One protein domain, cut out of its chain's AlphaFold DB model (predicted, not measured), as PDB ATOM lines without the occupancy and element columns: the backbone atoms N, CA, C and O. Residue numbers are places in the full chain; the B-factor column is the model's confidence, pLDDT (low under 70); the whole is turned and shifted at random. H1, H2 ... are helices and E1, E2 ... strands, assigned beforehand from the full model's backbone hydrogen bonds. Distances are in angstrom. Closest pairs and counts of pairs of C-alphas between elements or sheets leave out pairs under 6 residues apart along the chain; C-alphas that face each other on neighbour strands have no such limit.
ATOM      1  N   TYR A  24      97.554  12.869 243.056       60.38
ATOM      2  CA  TYR A  24      96.229  13.258 242.591       60.38
ATOM      3  C   TYR A  24      96.251  13.931 241.207       60.38
ATOM      4  O   TYR A  24      95.523  13.504 240.318       60.38
ATOM      5  N   THR A  25      97.137  14.897 240.973       61.62
ATOM      6  CA  THR A  25      97.311  15.571 239.679       61.62
ATOM      7  C   THR A  25      97.626  14.584 238.558       61.62
ATOM      8  O   THR A  25      97.008  14.640 237.498       61.62
ATOM      9  N   LEU A  26      98.532  13.630 238.795       69.62
ATOM     10  CA  LEU A  26      98.852  12.593 237.807       69.62
ATOM     11  C   LEU A  26      97.638  11.707 237.488       69.62
ATOM     12  O   LEU A  26      97.432  11.341 236.332       69.62
ATOM     13  N   ARG A  27      96.806  11.400 238.490       71.56
ATOM     14  CA  ARG A  27      95.551  10.655 238.296       71.56
ATOM     15  C   ARG A  27      94.527  11.474 237.506       71.56
ATOM     16  O   ARG A  27      93.918  10.925 236.593       71.56
ATOM     17  N   SER A  28      94.382  12.768 237.794       66.00
ATOM     18  CA  SER A  28      93.495  13.674 237.050       66.00
ATOM     19  C   SER A  28      93.921  13.824 235.590       66.00
ATOM     20  O   SER A  28      93.080  13.757 234.696       66.00
ATOM     21  N   ILE A  29      95.227  13.945 235.328       72.38
ATOM     22  CA  ILE A  29      95.768  13.963 233.963       72.38
ATOM     23  C   ILE A  29      95.469  12.638 233.261       72.38
ATOM     24  O   ILE A  29      94.966  12.646 232.142       72.38
ATOM     25  N   ALA A  30      95.727  11.499 233.912       77.62
ATOM     26  CA  ALA A  30      95.439  10.191 233.331       77.62
ATOM     27  C   ALA A  30      93.949  10.038 232.977       77.62
ATOM     28  O   ALA A  30      93.628   9.599 231.875       77.62
ATOM     29  N   ALA A  31      93.043  10.461 233.864       75.38
ATOM     30  CA  ALA A  31      91.603  10.449 233.610       75.38
ATOM     31  C   ALA A  31      91.213  11.356 232.430       75.38
ATOM     32  O   ALA A  31      90.472  10.931 231.542       75.38
ATOM     33  N   ALA A  32      91.753  12.578 232.372       72.50
ATOM     34  CA  ALA A  32      91.497  13.513 231.278       72.50
ATOM     35  C   ALA A  32      92.000  12.975 229.927       72.50
ATOM     36  O   ALA A  32      91.275  13.032 228.935       72.50
ATOM     37  N   VAL A  33      93.204  12.398 229.894       78.56
ATOM     38  CA  VAL A  33      93.781  11.783 228.688       78.56
ATOM     39  C   VAL A  33      92.939  10.595 228.220       78.56
ATOM     40  O   VAL A  33      92.661  10.480 227.028       78.56
ATOM     41  N   LEU A  34      92.482   9.739 229.139       80.81
ATOM     42  CA  LEU A  34      91.606   8.611 228.805       80.81
ATOM     43  C   LEU A  34      90.258   9.074 228.236       80.81
ATOM     44  O   LEU A  34      89.767   8.470 227.283       80.81
ATOM     45  N   ARG A  35      89.687  10.160 228.774       79.00
ATOM     46  CA  ARG A  35      88.457  10.763 228.246       79.00
ATOM     47  C   ARG A  35      88.654  11.298 226.829       79.00
ATOM     48  O   ARG A  35      87.875  10.952 225.948       79.00
ATOM     49  N   LEU A  36      89.714  12.073 226.592       77.38
ATOM     50  CA  LEU A  36      90.024  12.610 225.262       77.38
ATOM     51  C   LEU A  36      90.250  11.497 224.230       77.38
ATOM     52  O   LEU A  36      89.768  11.596 223.104       77.38
ATOM     53  N   ALA A  37      90.944  10.420 224.612       82.50
ATOM     54  CA  ALA A  37      91.116   9.254 223.749       82.50
ATOM     55  C   ALA A  37      89.762   8.615 223.394       82.50
ATOM     56  O   ALA A  37      89.476   8.426 222.213       82.50
ATOM     57  N   SER A  38      88.907   8.386 224.399       85.25
ATOM     58  CA  SER A  38      87.550   7.849 224.220       85.25
ATOM     59  C   SER A  38      86.673   8.732 223.328       85.25
ATOM     60  O   SER A  38      85.859   8.215 222.567       85.25
ATOM     61  N   GLU A  39      86.782  10.056 223.424       82.50
ATOM     62  CA  GLU A  39      86.052  10.988 222.554       82.50
ATOM     63  C   GLU A  39      86.559  10.930 221.106       82.50
ATOM     64  O   GLU A  39      85.767  11.032 220.166       82.50
ATOM     65  N   ALA A  40      87.866  10.729 220.918       85.88
ATOM     66  CA  ALA A  40      88.496  10.688 219.602       85.88
ATOM     67  C   ALA A  40      88.195   9.396 218.823       85.88
ATOM     68  O   ALA A  40      88.023   9.447 217.602       85.88
ATOM     69  N   ASP A  41      88.136   8.243 219.496       95.31
ATOM     70  CA  ASP A  41      87.943   6.932 218.853       95.31
ATOM     71  C   ASP A  41      86.585   6.262 219.147       95.31
ATOM     72  O   ASP A  41      86.223   5.267 218.500       95.31
ATOM     73  N   GLY A  42      85.803   6.825 220.071       90.81
ATOM     74  CA  GLY A  42      84.521   6.285 220.514       90.81
ATOM     75  C   GLY A  42      84.646   5.002 221.342       90.81
ATOM     76  O   GLY A  42      83.680   4.234 221.407       90.81
ATOM     77  N   LEU A  43      85.819   4.707 221.910       93.69
ATOM     78  CA  LEU A  43      86.056   3.521 222.724       93.69
ATOM     79  C   LEU A  43      85.935   3.818 224.216       93.69
ATOM     80  O   LEU A  43      86.622   4.661 224.777       93.69
ATOM     81  N   ILE A  44      85.125   3.010 224.886       90.81
ATOM     82  CA  ILE A  44      84.884   3.089 226.317       90.81
ATOM     83  C   ILE A  44      85.834   2.130 227.055       90.81
ATOM     84  O   ILE A  44      85.829   0.925 226.752       90.81
ATOM     85  N   PRO A  45      86.621   2.613 228.035       91.44
ATOM     86  CA  PRO A  45      87.437   1.750 228.877       91.44
ATOM     87  C   PRO A  45      86.565   0.897 229.810       91.44
ATOM     88  O   PRO A  45      85.613   1.381 230.420       91.44
ATOM     89  N   HIS A  46      86.912  -0.379 229.941       92.25
ATOM     90  CA  HIS A  46      86.274  -1.343 230.830       92.25
ATOM     91  C   HIS A  46      87.342  -2.077 231.644       92.25
ATOM     92  O   HIS A  46      88.317  -2.588 231.082       92.25
ATOM     93  N   ALA A  47      87.132  -2.161 232.957       94.00
ATOM     94  CA  ALA A  47      87.859  -3.084 233.819       94.00
ATOM     95  C   ALA A  47      87.195  -4.460 233.712       94.00
ATOM     96  O   ALA A  47      85.987  -4.576 233.911       94.00
ATOM     97  N   VAL A  48      87.973  -5.484 233.372       94.75
ATOM     98  CA  VAL A  48      87.508  -6.863 233.206       94.75
ATOM     99  C   VAL A  48      88.155  -7.726 234.275       94.75
ATOM    100  O   VAL A  48      89.371  -7.688 234.445       94.75
ATOM    101  N   THR A  49      87.353  -8.540 234.943       96.38
ATOM    102  CA  THR A  49      87.796  -9.464 235.983       96.38
ATOM    103  C   THR A  49      87.448 -10.886 235.564       96.38
ATOM    104  O   THR A  49      86.283 -11.197 235.331       96.38
ATOM    105  N   HIS A  50      88.454 -11.755 235.468       96.31
ATOM    106  CA  HIS A  50      88.299 -13.192 235.240       96.31
ATOM    107  C   HIS A  50      88.647 -13.937 236.525       96.31
ATOM    108  O   HIS A  50      89.792 -13.921 236.974       96.31
ATOM    109  N   SER A  51      87.643 -14.571 237.116       95.56
ATOM    110  CA  SER A  51      87.777 -15.400 238.308       95.56
ATOM    111  C   SER A  51      87.811 -16.868 237.901       95.56
ATOM    112  O   SER A  51      86.882 -17.347 237.252       95.56
ATOM    113  N   HIS A  52      88.856 -17.578 238.315       93.06
ATOM    114  CA  HIS A  52      89.030 -19.011 238.093       93.06
ATOM    115  C   HIS A  52      89.584 -19.689 239.356       93.06
ATOM    116  O   HIS A  52      90.011 -19.045 240.315       93.06
ATOM    117  N   ARG A  53      89.634 -21.023 239.377       89.69
ATOM    118  CA  ARG A  53      90.043 -21.816 240.559       89.69
ATOM    119  C   ARG A  53      91.450 -21.530 241.112       89.69
ATOM    120  O   ARG A  53      91.780 -21.977 242.207       89.69
ATOM    121  N   HIS A  54      92.301 -20.858 240.336       89.06
ATOM    122  CA  HIS A  54      93.679 -20.534 240.719       89.06
ATOM    123  C   HIS A  54      93.861 -19.065 241.116       89.06
ATOM    124  O   HIS A  54      94.953 -18.701 241.548       89.06
ATOM    125  N   GLY A  55      92.826 -18.231 240.990       92.38
ATOM    126  CA  GLY A  55      92.900 -16.823 241.347       92.38
ATOM    127  C   GLY A  55      91.992 -15.938 240.506       92.38
ATOM    128  O   GLY A  55      91.055 -16.390 239.852       92.38
ATOM    129  N   ILE A  56      92.292 -14.646 240.564       93.88
ATOM    130  CA  ILE A  56      91.585 -13.605 239.833       93.88
ATOM    131  C   ILE A  56      92.608 -12.881 238.965       93.88
ATOM    132  O   ILE A  56      93.646 -12.444 239.465       93.88
ATOM    133  N   SER A  57      92.299 -12.748 237.681       93.50
ATOM    134  CA  SER A  57      93.069 -11.959 236.726       93.50
ATOM    135  C   SER A  57      92.261 -10.731 236.320       93.50
ATOM    136  O   SER A  57      91.063 -10.835 236.048       93.50
ATOM    137  N   SER A  58      92.904  -9.565 236.278       94.88
ATOM    138  CA  SER A  58      92.256  -8.305 235.907       94.88
ATOM    139  C   SER A  58      92.910  -7.705 234.670       94.88
ATOM    140  O   SER A  58      94.134  -7.629 234.573       94.88
ATOM    141  N   TYR A  59      92.076  -7.250 233.741       93.50
ATOM    142  CA  TYR A  59      92.476  -6.676 232.464       93.50
ATOM    143  C   TYR A  59      91.793  -5.326 232.256       93.50
ATOM    144  O   TYR A  59      90.744  -5.043 232.839       93.50
ATOM    145  N   MET A  60      92.360  -4.510 231.371       93.31
ATOM    146  CA  MET A  60      91.717  -3.291 230.891       93.31
ATOM    147  C   MET A  60      91.535  -3.377 229.379       93.31
ATOM    148  O   MET A  60      92.480  -3.686 228.651       93.31
ATOM    149  N   GLY A  61      90.309  -3.145 228.916       91.94
ATOM    150  CA  GLY A  61      89.956  -3.193 227.500       91.94
ATOM    151  C   GLY A  61      89.161  -1.970 227.069       91.94
ATOM    152  O   GLY A  61      88.442  -1.377 227.865       91.94
ATOM    153  N   TRP A  62      89.274  -1.614 225.793       94.25
ATOM    154  CA  TRP A  62      88.581  -0.482 225.181       94.25
ATOM    155  C   TRP A  62      87.598  -1.001 224.136       94.25
ATOM    156  O   TRP A  62      87.993  -1.700 223.198       94.25
ATOM    157  N   PHE A  63      86.314  -0.687 224.306       94.62
ATOM    158  CA  PHE A  63      85.226  -1.242 223.498       94.62
ATOM    159  C   PHE A  63      84.241  -0.150 223.078       94.62
ATOM    160  O   PHE A  63      83.913   0.729 223.862       94.62
ATOM    161  N   LYS A  64      83.695  -0.230 221.858       94.19
ATOM    162  CA  LYS A  64      82.697   0.744 221.354       94.19
ATOM    163  C   LYS A  64      81.360   0.733 222.110       94.19
ATOM    164  O   LYS A  64      80.539   1.625 221.940       94.19
ATOM    165  N   LYS A  65      81.094  -0.334 222.858       93.25
ATOM    166  CA  LYS A  65      79.880  -0.583 223.641       93.25
ATOM    167  C   LYS A  65      80.224  -1.560 224.763       93.25
ATOM    168  O   LYS A  65      81.312  -2.133 224.742       93.25
ATOM    169  N   ALA A  66      79.285  -1.788 225.678       93.88
ATOM    170  CA  ALA A  66      79.415  -2.824 226.698       93.88
ATOM    171  C   ALA A  66      79.779  -4.178 226.044       93.88
ATOM    172  O   ALA A  66      79.026  -4.643 225.174       93.88
ATOM    173  N   PRO A  67      80.937  -4.776 226.384       95.81
ATOM    174  CA  PRO A  67      81.394  -5.997 225.745       95.81
ATOM    175  C   PRO A  67      80.572  -7.200 226.210       95.81
ATOM    176  O   PRO A  67      80.140  -7.307 227.355       95.81
ATOM    177  N   THR A  68      80.374  -8.153 225.314       95.94
ATOM    178  CA  THR A  68      79.872  -9.474 225.683       95.94
ATOM    179  C   THR A  68      81.007 -10.325 226.237       95.94
ATOM    180  O   THR A  68      82.169 -10.169 225.866       95.94
ATOM    181  N   GLN A  69      80.670 -11.307 227.069       94.56
ATOM    182  CA  GLN A  69      81.640 -12.273 227.578       94.56
ATOM    183  C   GLN A  69      82.427 -12.965 226.455       94.56
ATOM    184  O   GLN A  69      83.639 -13.114 226.549       94.56
ATOM    185  N   LYS A  70      81.763 -13.313 225.344       95.44
ATOM    186  CA  LYS A  70      82.422 -13.912 224.174       95.44
ATOM    187  C   LYS A  70      83.457 -12.975 223.541       95.44
ATOM    188  O   LYS A  70      84.516 -13.437 223.128       95.44
ATOM    189  N   GLU A  71      83.157 -11.680 223.453       96.19
ATOM    190  CA  GLU A  71      84.104 -10.677 222.950       96.19
ATOM    191  C   GLU A  71      85.297 -10.518 223.895       96.19
ATOM    192  O   GLU A  71      86.424 -10.440 223.415       96.19
ATOM    193  N   ILE A  72      85.070 -10.530 225.212       96.44
ATOM    194  CA  ILE A  72      86.135 -10.486 226.226       96.44
ATOM    195  C   ILE A  72      87.063 -11.695 226.075       96.44
ATOM    196  O   ILE A  72      88.265 -11.519 225.887       96.44
ATOM    197  N   VAL A  73      86.498 -12.904 226.091       95.56
ATOM    198  CA  VAL A  73      87.241 -14.167 225.962       95.56
ATOM    199  C   VAL A  73      88.092 -14.169 224.698       95.56
ATOM    200  O   VAL A  73      89.288 -14.431 224.752       95.56
ATOM    201  N   HIS A  74      87.494 -13.800 223.564       95.75
ATOM    202  CA  HIS A  74      88.205 -13.754 222.293       95.75
ATOM    203  C   HIS A  74      89.307 -12.685 222.264       95.75
ATOM    204  O   HIS A  74      90.379 -12.919 221.715       95.75
ATOM    205  N   ARG A  75      89.050 -11.498 222.824       95.19
ATOM    206  CA  ARG A  75      89.973 -10.360 222.745       95.19
ATOM    207  C   ARG A  75      91.213 -10.543 223.613       95.19
ATOM    208  O   ARG A  75      92.283 -10.093 223.205       95.19
ATOM    209  N   PHE A  76      91.041 -11.137 224.789       94.19
ATOM    210  CA  PHE A  76      92.107 -11.365 225.762       94.19
ATOM    211  C   PHE A  76      92.714 -12.768 225.675       94.19
ATOM    212  O   PHE A  76      93.597 -13.070 226.468       94.19
ATOM    213  N   ASP A  77      92.266 -13.587 224.717       95.62
ATOM    214  CA  ASP A  77      92.719 -14.972 224.536       95.62
ATOM    215  C   ASP A  77      92.608 -15.787 225.837       95.62
ATOM    216  O   ASP A  77      93.547 -16.440 226.287       95.62
ATOM    217  N   ILE A  78      91.450 -15.670 226.497       91.56
ATOM    218  CA  ILE A  78      91.184 -16.325 227.781       91.56
ATOM    219  C   ILE A  78      90.716 -17.754 227.514       91.56
ATOM    220  O   ILE A  78      89.734 -17.966 226.804       91.56
ATOM    221  N   ASP A  79      91.368 -18.726 228.142       92.38
ATOM    222  CA  ASP A  79      90.872 -20.100 228.201       92.38
ATOM    223  C   ASP A  79      89.748 -20.173 229.247       92.38
ATOM    224  O   ASP A  79      90.000 -20.346 230.436       92.38
ATOM    225  N   PHE A  80      88.520 -19.872 228.817       94.12
ATOM    226  CA  PHE A  80      87.365 -19.715 229.699       94.12
ATOM    227  C   PHE A  80      86.539 -21.004 229.778       94.12
ATOM    228  O   PHE A  80      85.901 -21.397 228.796       94.12
ATOM    229  N   GLU A  81      86.501 -21.607 230.967       93.81
ATOM    230  CA  GLU A  81      85.859 -22.901 231.236       93.81
ATOM    231  C   GLU A  81      84.657 -22.728 232.201       93.81
ATOM    232  O   GLU A  81      84.778 -22.982 233.405       93.81
ATOM    233  N   PRO A  82      83.471 -22.276 231.732       91.50
ATOM    234  CA  PRO A  82      82.325 -21.962 232.602       91.50
ATOM    235  C   PRO A  82      81.829 -23.157 233.427       91.50
ATOM    236  O   PRO A  82      81.296 -22.985 234.520       91.50
ATOM    237  N   GLU A  83      82.007 -24.379 232.929       94.75
ATOM    238  CA  GLU A  83      81.675 -25.623 233.626       94.75
ATOM    239  C   GLU A  83      82.567 -25.915 234.842       94.75
ATOM    240  O   GLU A  83      82.296 -26.857 235.590       94.75
ATOM    241  N   ARG A  84      83.627 -25.126 235.045       92.12
ATOM    242  CA  ARG A  84      84.548 -25.223 236.184       92.12
ATOM    243  C   ARG A  84      84.383 -24.072 237.173       92.12
ATOM    244  O   ARG A  84      85.333 -23.749 237.887       92.12
ATOM    245  N   ASP A  85      83.192 -23.478 237.204       92.44
ATOM    246  CA  ASP A  85      82.844 -22.334 238.049       92.44
ATOM    247  C   ASP A  85      83.729 -21.102 237.780       92.44
ATOM    248  O   ASP A  85      84.100 -20.364 238.695       92.44
ATOM    249  N   GLU A  86      84.088 -20.879 236.513       96.44
ATOM    250  CA  GLU A  86      84.755 -19.649 236.095       96.44
ATOM    251  C   GLU A  86      83.748 -18.545 235.773       96.44
ATOM    252  O   GLU A  86      82.707 -18.774 235.150       96.44
ATOM    253  N   PHE A  87      84.096 -17.312 236.137       95.12
ATOM    254  CA  PHE A  87      83.254 -16.143 235.905       95.12
ATOM    255  C   PHE A  87      84.059 -15.015 235.275       95.12
ATOM    256  O   PHE A  87      85.199 -14.751 235.661       95.12
ATOM    257  N   ILE A  88      83.442 -14.326 234.320       95.19
ATOM    258  CA  ILE A  88      83.957 -13.086 233.748       95.19
ATOM    259  C   ILE A  88      82.960 -11.990 234.078       95.19
ATOM    260  O   ILE A  88      81.787 -12.091 233.718       95.19
ATOM    261  N   ASP A  89      83.450 -10.948 234.733       94.56
ATOM    262  CA  ASP A  89      82.697  -9.736 235.028       94.56
ATOM    263  C   ASP A  89      83.416  -8.522 234.437       94.56
ATOM    264  O   ASP A  89      84.627  -8.550 234.184       94.56
ATOM    265  N   TYR A  90      82.674  -7.449 234.190       93.31
ATOM    266  CA  TYR A  90      83.253  -6.201 233.730       93.31
ATOM    267  C   TYR A  90      82.496  -4.991 234.263       93.31
ATOM    268  O   TYR A  90      81.285  -5.000 234.459       93.31
ATOM    269  N   SER A  91      83.230  -3.901 234.448       91.12
ATOM    270  CA  SER A  91      82.683  -2.610 234.845       91.12
ATOM    271  C   SER A  91      83.165  -1.535 233.885       91.12
ATOM    272  O   SER A  91      84.357  -1.440 233.585       91.12
ATOM    273  N   SER A  92      82.226  -0.731 233.386       87.75
ATOM    274  CA  SER A  92      82.570   0.438 232.583       87.75
ATOM    275  C   SER A  92      83.298   1.463 233.446       87.75
ATOM    276  O   SER A  92      82.864   1.772 234.555       87.75
ATOM    277  N   LEU A  93      84.372   2.023 232.901       82.44
ATOM    278  CA  LEU A  93      85.084   3.166 233.463       82.44
ATOM    279  C   LEU A  93      84.604   4.486 232.827       82.44
ATOM    280  O   LEU A  93      85.260   5.508 232.964       82.44
TER     281      LEU A  93
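What this domain is: This is residues 24 to 93 of the 235 residues of an uncharacterized protein of Rhizobium sp. (UniProt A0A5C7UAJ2). A strongly twisted sheet of three strands has the short helix H2 crossing one face, while the long helix H1 stands at one end and meets the sheet with residues 34 to 41. Residues 24 to 30 of H1 stick out. The printed part has 70 residues, with two named helices and three named strands in the order H1, E1, E2, H2, E3; the sheet runs E2, E1, E3, all antiparallel, and the class is mixed. The whole is loose, with a radius of gyration of the C-alphas of 14.1 A, and elongated, spanning 42 by 26 by 16 A.

How they stand to each other: Start at the inner strand E1, residues 44 to 52. It forms a hairpin with the edge strand E2, residues 55 to 63, antiparallel at 158 degrees; find N 46 and O 61 within hydrogen-bond range at 2.8 A. On the other side of E1 is E3, residues 87 to 92, antiparallel at 160 degrees, with N 49 and O 89 at 2.8 A. H2, residues 69 to 76, is on the sheet at a height of 8.1 A, only just over E3, on which 3 of its C-alphas fall. It runs across the strands, at 72 degrees to E3 on the local plane; their closest C-alphas, of Gln 69 and Ile 88, are 6.6 A apart. E2, H2 and E3 make a split strand-helix-strand unit, two strands running the same way with E1 between them, and its crossover is right-handed. H1, residues 24 to 41, only grazes the sheet; its closest C-alpha pair with E1 is Ser 38 and Ile 44, 5.8 A. H1 and H2 are apart. In both helices every O i to N i+4 pair is within hydrogen-bond range.

Where its parts are: Find C-alpha 44 at (84.884, 3.089, 226.317); from there E1 runs 25.4 A to residue 52. E2 measures 24.9 A, E3 16.9 A and H2 10.7 A. H1 begins at C-alpha 24, (96.229, 13.258, 242.591), and covers 25.9 A; E3 ends at C-alpha 92, (82.570, 0.438, 232.583).

The domain as a whole: The C-alphas farthest apart, of Thr 25 and Glu 83, are 44.5 A from each other. The printed part has no cut and no long link. Look for low confidence, pLDDT under 70, at residues 24 to 26 and 28; the mean of the printed part is 89.1.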